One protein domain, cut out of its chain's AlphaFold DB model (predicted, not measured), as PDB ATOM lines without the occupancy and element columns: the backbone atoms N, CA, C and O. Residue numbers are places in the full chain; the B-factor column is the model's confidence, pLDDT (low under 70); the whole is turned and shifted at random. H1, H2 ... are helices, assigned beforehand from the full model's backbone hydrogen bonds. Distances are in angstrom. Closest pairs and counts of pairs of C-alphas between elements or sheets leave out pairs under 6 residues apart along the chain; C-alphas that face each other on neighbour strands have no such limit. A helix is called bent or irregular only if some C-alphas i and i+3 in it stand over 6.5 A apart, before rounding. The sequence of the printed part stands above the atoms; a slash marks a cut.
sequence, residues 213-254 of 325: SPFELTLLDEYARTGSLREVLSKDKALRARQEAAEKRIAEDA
ATOM      1  N   SER A 213     -14.806 -14.766  30.521       87.81
ATOM      2  CA  SER A 213     -14.151 -14.710  29.214       87.81
ATOM      3  C   SER A 213     -12.807 -13.985  29.321       87.81
ATOM      4  O   SER A 213     -12.743 -12.938  29.965       87.81
ATOM      5  N   PRO A 214     -11.744 -14.436  28.626       86.12
ATOM      6  CA  PRO A 214     -10.473 -13.705  28.586       86.12
ATOM      7  C   PRO A 214     -10.592 -12.317  27.929       86.12
ATOM      8  O   PRO A 214      -9.674 -11.507  28.027       86.12
ATOM      9  N   PHE A 215     -11.716 -12.028  27.263       91.31
ATOM     10  CA  PHE A 215     -11.985 -10.766  26.575       91.31
ATOM     11  C   PHE A 215     -13.017  -9.881  27.292       91.31
ATOM     12  O   PHE A 215     -13.610  -9.014  26.652       91.31
ATOM     13  N   GLU A 216     -13.242 -10.078  28.594       89.56
ATOM     14  CA  GLU A 216     -14.289  -9.408  29.385       89.56
ATOM     15  C   GLU A 216     -14.386  -7.890  29.148       89.56
ATOM     16  O   GLU A 216     -15.457  -7.390  28.818       89.56
ATOM     17  N   LEU A 217     -13.267  -7.156  29.181       89.12
ATOM     18  CA  LEU A 217     -13.255  -5.707  28.920       89.12
ATOM     19  C   LEU A 217     -13.810  -5.347  27.527       89.12
ATOM     20  O   LEU A 217     -14.562  -4.392  27.373       89.12
ATOM     21  N   THR A 218     -13.497  -6.152  26.508       91.50
ATOM     22  CA  THR A 218     -13.988  -5.949  25.130       91.50
ATOM     23  C   THR A 218     -15.485  -6.253  24.993       91.50
ATOM     24  O   THR A 218     -16.146  -5.742  24.079       91.50
ATOM     25  N   LEU A 219     -16.009  -7.113  25.867       91.62
ATOM     26  CA  LEU A 219     -17.425  -7.459  25.955       91.62
ATOM     27  C   LEU A 219     -18.212  -6.371  26.694       91.62
ATOM     28  O   LEU A 219     -19.262  -5.961  26.204       91.62
ATOM     29  N   LEU A 220     -17.671  -5.845  27.796       90.69
ATOM     30  CA  LEU A 220     -18.238  -4.711  28.532       90.69
ATOM     31  C   LEU A 220     -18.301  -3.442  27.669       90.69
ATOM     32  O   LEU A 220     -19.339  -2.783  27.641       90.69
ATOM     33  N   ASP A 221     -17.265  -3.146  26.880       91.38
ATOM     34  CA  ASP A 221     -17.282  -2.032  25.918       91.38
ATOM     35  C   ASP A 221     -18.368  -2.205  24.841       91.38
ATOM     36  O   ASP A 221     -19.048  -1.252  24.444       91.38
ATOM     37  N   GLU A 222     -18.555  -3.436  24.352       91.75
ATOM     38  CA  GLU A 222     -19.611  -3.734  23.382       91.75
ATOM     39  C   GLU A 222     -21.000  -3.558  23.999       91.75
ATOM     40  O   GLU A 222     -21.905  -3.021  23.349       91.75
ATOM     41  N   TYR A 223     -21.160  -3.961  25.260       92.62
ATOM     42  CA  TYR A 223     -22.388  -3.764  26.014       92.62
ATOM     43  C   TYR A 223     -22.660  -2.280  26.278       92.62
ATOM     44  O   TYR A 223     -23.772  -1.822  26.036       92.62
ATOM     45  N   ALA A 224     -21.657  -1.485  26.654       89.19
ATOM     46  CA  ALA A 224     -21.810  -0.038  26.813       89.19
ATOM     47  C   ALA A 224     -22.335   0.618  25.521       89.19
ATOM     48  O   ALA A 224     -23.241   1.453  25.552       89.19
ATOM     49  N   ARG A 225     -21.825   0.175  24.363       88.69
ATOM     50  CA  ARG A 225     -22.215   0.701  23.049       88.69
ATOM     51  C   ARG A 225     -23.610   0.266  22.600       88.69
ATOM     52  O   ARG A 225     -24.346   1.073  22.036       88.69
ATOM     53  N   THR A 226     -23.955  -1.006  22.784       88.19
ATOM     54  CA  THR A 226     -25.172  -1.607  22.201       88.19
ATOM     55  C   THR A 226     -26.302  -1.788  23.213       88.19
ATOM     56  O   THR A 226     -27.469  -1.719  22.843       88.19
ATOM     57  N   GLY A 227     -25.976  -1.960  24.498       86.69
ATOM     58  CA  GLY A 227     -26.858  -2.388  25.601       86.69
ATOM     59  C   GLY A 227     -27.674  -3.624  25.264       86.69
ATOM     60  O   GLY A 227     -28.856  -3.687  25.578       86.69
ATOM     61  N   SER A 228     -27.065  -4.557  24.532       90.81
ATOM     62  CA  SER A 228     -27.702  -5.790  24.096       90.81
ATOM     63  C   SER A 228     -26.813  -6.968  24.443       90.81
ATOM     64  O   SER A 228     -25.750  -7.156  23.847       90.81
ATOM     65  N   LEU A 229     -27.284  -7.818  25.353       91.44
ATOM     66  CA  LEU A 229     -26.573  -9.035  25.720       91.44
ATOM     67  C   LEU A 229     -26.375  -9.988  24.523       91.44
ATOM     68  O   LEU A 229     -25.367 -10.688  24.432       91.44
ATOM     69  N   ARG A 230     -27.296  -9.985  23.550       92.25
ATOM     70  CA  ARG A 230     -27.195 -10.818  22.337       92.25
ATOM     71  C   ARG A 230     -25.947 -10.492  21.513       92.25
ATOM     72  O   ARG A 230     -25.282 -11.411  21.038       92.25
ATOM     73  N   GLU A 231     -25.647  -9.208  21.332       91.25
ATOM     74  CA  GLU A 231     -24.471  -8.770  20.569       91.25
ATOM     75  C   GLU A 231     -23.181  -9.137  21.306       91.25
ATOM     76  O   GLU A 231     -22.232  -9.632  20.697       91.25
ATOM     77  N   VAL A 232     -23.185  -8.995  22.634       93.94
ATOM     78  CA  VAL A 232     -22.061  -9.382  23.491       93.94
ATOM     79  C   VAL A 232     -21.768 -10.879  23.381       93.94
ATOM     80  O   VAL A 232     -20.628 -11.263  23.131       93.94
ATOM     81  N   LEU A 233     -22.792 -11.730  23.478       92.50
ATOM     82  CA  LEU A 233     -22.653 -13.184  23.339       92.50
ATOM     83  C   LEU A 233     -22.163 -13.609  21.949       92.50
ATOM     84  O   LEU A 233     -21.329 -14.508  21.818       92.50
ATOM     85  N   SER A 234     -22.669 -12.959  20.901       93.19
ATOM     86  CA  SER A 234     -22.209 -13.183  19.527       93.19
ATOM     87  C   SER A 234     -20.721 -12.845  19.381       93.19
ATOM     88  O   SER A 234     -19.948 -13.619  18.805       93.19
ATOM     89  N   LYS A 235     -20.301 -11.717  19.965       91.94
ATOM     90  CA  LYS A 235     -18.912 -11.257  19.955       91.94
ATOM     91  C   LYS A 235     -17.997 -12.166  20.774       91.94
ATOM     92  O   LYS A 235     -16.923 -12.502  20.283       91.94
ATOM     93  N   ASP A 236     -18.425 -12.627  21.950       93.12
ATOM     94  CA  ASP A 236     -17.668 -13.590  22.763       93.12
ATOM     95  C   ASP A 236     -17.405 -14.884  21.985       93.12
ATOM     96  O   ASP A 236     -16.258 -15.313  21.841       93.12
ATOM     97  N   LYS A 237     -18.447 -15.449  21.363       92.81
ATOM     98  CA  LYS A 237     -18.317 -16.646  20.523       92.81
ATOM     99  C   LYS A 237     -17.332 -16.439  19.369       92.81
ATOM    100  O   LYS A 237     -16.527 -17.325  19.081       92.81
ATOM    101  N   ALA A 238     -17.384 -15.285  18.703       92.94
ATOM    102  CA  ALA A 238     -16.478 -14.965  17.604       92.94
ATOM    103  C   ALA A 238     -15.017 -14.813  18.067       92.94
ATOM    104  O   ALA A 238     -14.103 -15.273  17.378       92.94
ATOM    105  N   LEU A 239     -14.789 -14.196  19.231       92.44
ATOM    106  CA  LEU A 239     -13.453 -14.012  19.801       92.44
ATOM    107  C   LEU A 239     -12.842 -15.339  20.255       92.44
ATOM    108  O   LEU A 239     -11.700 -15.625  19.893       92.44
ATOM    109  N   ARG A 240     -13.616 -16.188  20.943       90.38
ATOM    110  CA  ARG A 240     -13.175 -17.538  21.335       90.38
ATOM    111  C   ARG A 240     -12.831 -18.399  20.120       90.38
ATOM    112  O   ARG A 240     -11.742 -18.959  20.062       90.38
ATOM    113  N   ALA A 241     -13.684 -18.411  19.091       91.62
ATOM    114  CA  ALA A 241     -13.406 -19.147  17.854       91.62
ATOM    115  C   ALA A 241     -12.118 -18.667  17.155       91.62
ATOM    116  O   ALA A 241     -11.372 -19.470  16.590       91.62
ATOM    117  N   ARG A 242     -11.832 -17.357  17.200       90.75
ATOM    118  CA  ARG A 242     -10.597 -16.786  16.649       90.75
ATOM    119  C   ARG A 242      -9.366 -17.165  17.473       90.75
ATOM    120  O   ARG A 242      -8.327 -17.440  16.875       90.75
ATOM    121  N   GLN A 243      -9.477 -17.174  18.800       91.62
ATOM    122  CA  GLN A 243      -8.399 -17.589  19.696       91.62
ATOM    123  C   GLN A 243      -8.064 -19.071  19.497       91.62
ATOM    124  O   GLN A 243      -6.913 -19.392  19.215       91.62
ATOM    125  N   GLU A 244      -9.064 -19.954  19.516       90.06
ATOM    126  CA  GLU A 244      -8.873 -21.394  19.290       90.06
ATOM    127  C   GLU A 244      -8.243 -21.689  17.920       90.06
ATOM    128  O   GLU A 244      -7.378 -22.554  17.792       90.06
ATOM    129  N   ALA A 245      -8.651 -20.965  16.870       89.50
ATOM    130  CA  ALA A 245      -8.051 -21.104  15.546       89.50
ATOM    131  C   ALA A 245      -6.589 -20.628  15.513       89.50
ATOM    132  O   ALA A 245      -5.770 -21.226  14.818       89.50
ATOM    133  N   ALA A 246      -6.245 -19.567  16.247       88.69
ATOM    134  CA  ALA A 246      -4.869 -19.087  16.351       88.69
ATOM    135  C   ALA A 246      -3.985 -20.072  17.132       88.69
ATOM    136  O   ALA A 246      -2.889 -20.384  16.677       88.69
ATOM    137  N   GLU A 247      -4.480 -20.613  18.246       88.50
ATOM    138  CA  GLU A 247      -3.774 -21.614  19.055       88.50
ATOM    139  C   GLU A 247      -3.518 -22.906  18.271       88.50
ATOM    140  O   GLU A 247      -2.404 -23.424  18.304       88.50
ATOM    141  N   LYS A 248      -4.494 -23.385  17.486       89.31
ATOM    142  CA  LYS A 248      -4.304 -24.544  16.593       89.31
ATOM    143  C   LYS A 248      -3.215 -24.300  15.551       89.31
ATOM    144  O   LYS A 248      -2.376 -25.168  15.349       89.31
ATOM    145  N   ARG A 249      -3.185 -23.114  14.936       88.25
ATOM    146  CA  ARG A 249      -2.143 -22.754  13.959       88.25
ATOM    147  C   ARG A 249      -0.758 -22.690  14.601       88.25
ATOM    148  O   ARG A 249       0.184 -23.241  14.053       88.25
ATOM    149  N   ILE A 250      -0.649 -22.087  15.785       86.88
ATOM    150  CA  ILE A 250       0.613 -22.028  16.535       86.88
ATOM    151  C   ILE A 250       1.073 -23.441  16.933       86.88
ATOM    152  O   ILE A 250       2.258 -23.740  16.829       86.88
ATOM    153  N   ALA A 251       0.159 -24.326  17.342       85.00
ATOM    154  CA  ALA A 251       0.482 -25.713  17.679       85.00
ATOM    155  C   ALA A 251       0.915 -26.544  16.454       85.00
ATOM    156  O   ALA A 251       1.820 -27.371  16.563       85.00
ATOM    157  N   GLU A 252       0.300 -26.321  15.289       82.44
ATOM    158  CA  GLU A 252       0.679 -26.960  14.022       82.44
ATOM    159  C   GLU A 252       2.046 -26.477  13.509       82.44
ATOM    160  O   GLU A 252       2.835 -27.288  13.016       82.44
ATOM    161  N   ASP A 253       2.345 -25.183  13.656       77.94
ATOM    162  CA  ASP A 253       3.622 -24.588  13.256       77.94
ATOM    163  C   ASP A 253       4.761 -24.985  14.226       77.94
ATOM    164  O   ASP A 253       5.852 -25.337  13.778       77.94
ATOM    165  N   ALA A 254       4.504 -25.066  15.540       72.31
ATOM    166  CA  ALA A 254       5.480 -25.515  16.546       72.31
ATOM    167  C   ALA A 254       5.858 -27.010  16.437       72.31
ATOM    168  O   ALA A 254       6.889 -27.432  16.960       72.31
TER     169      ALA A 254
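This is residues 213 to 254 of the 325 residues of an uncharacterized protein of Clostridia bacterium (UniProt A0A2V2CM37). The model is a lopsided helical hairpin: the short helix H1 folds back over the first part of the long helix H2, and the rest of H2 runs on alone as a long arm, with residues 244 to 254 sticking out free. Residues 213 to 215 lead into H1, and a turn at residues 227 and 228 joins it to H2. The printed part has 42 residues with two named helices, H1 then H2, and no named strand; its class is all helix. It is loose, with a radius of gyration of the C-alphas of 12.7 A, and a rod in outline, spanning 40 by 15 by 12 A.

Start at H1, residues 216 to 226, and pass over the tight link of two residues to H2, residues 229 to 254. The two form a helical hairpin and run opposite ways, at a steep tilt of 36 degrees, only just past shallow. They touch, and the closest C-alphas are those of Leu 219 and Val 232, 5.6 A apart. H2 touches H1 with residues 229 to 236 alone. In H1 and H2 every O i to N i+4 pair is within hydrogen-bond range.

Find C-alpha 216 at (-14.289, -9.408, 29.385); from there H1 runs 15.2 A to C-alpha 226. Look next for C-alpha 229 at (-26.573, -9.035, 25.720), where H2 begins. It runs 37.2 A to C-alpha 254 at (5.480, -25.515, 16.546). Neither helix is bent.

Look at the C-alphas of Gly 227 and Ala 254, the two farthest apart, at 40.8 A. Without residues 244 to 254, which stand free, the body of 31 residues spans 24 by 16 by 10 A. The printed part has no cut, and its one link between helices is tight. The mean pLDDT of the printed part is 89.5, and no printed residue is under 70.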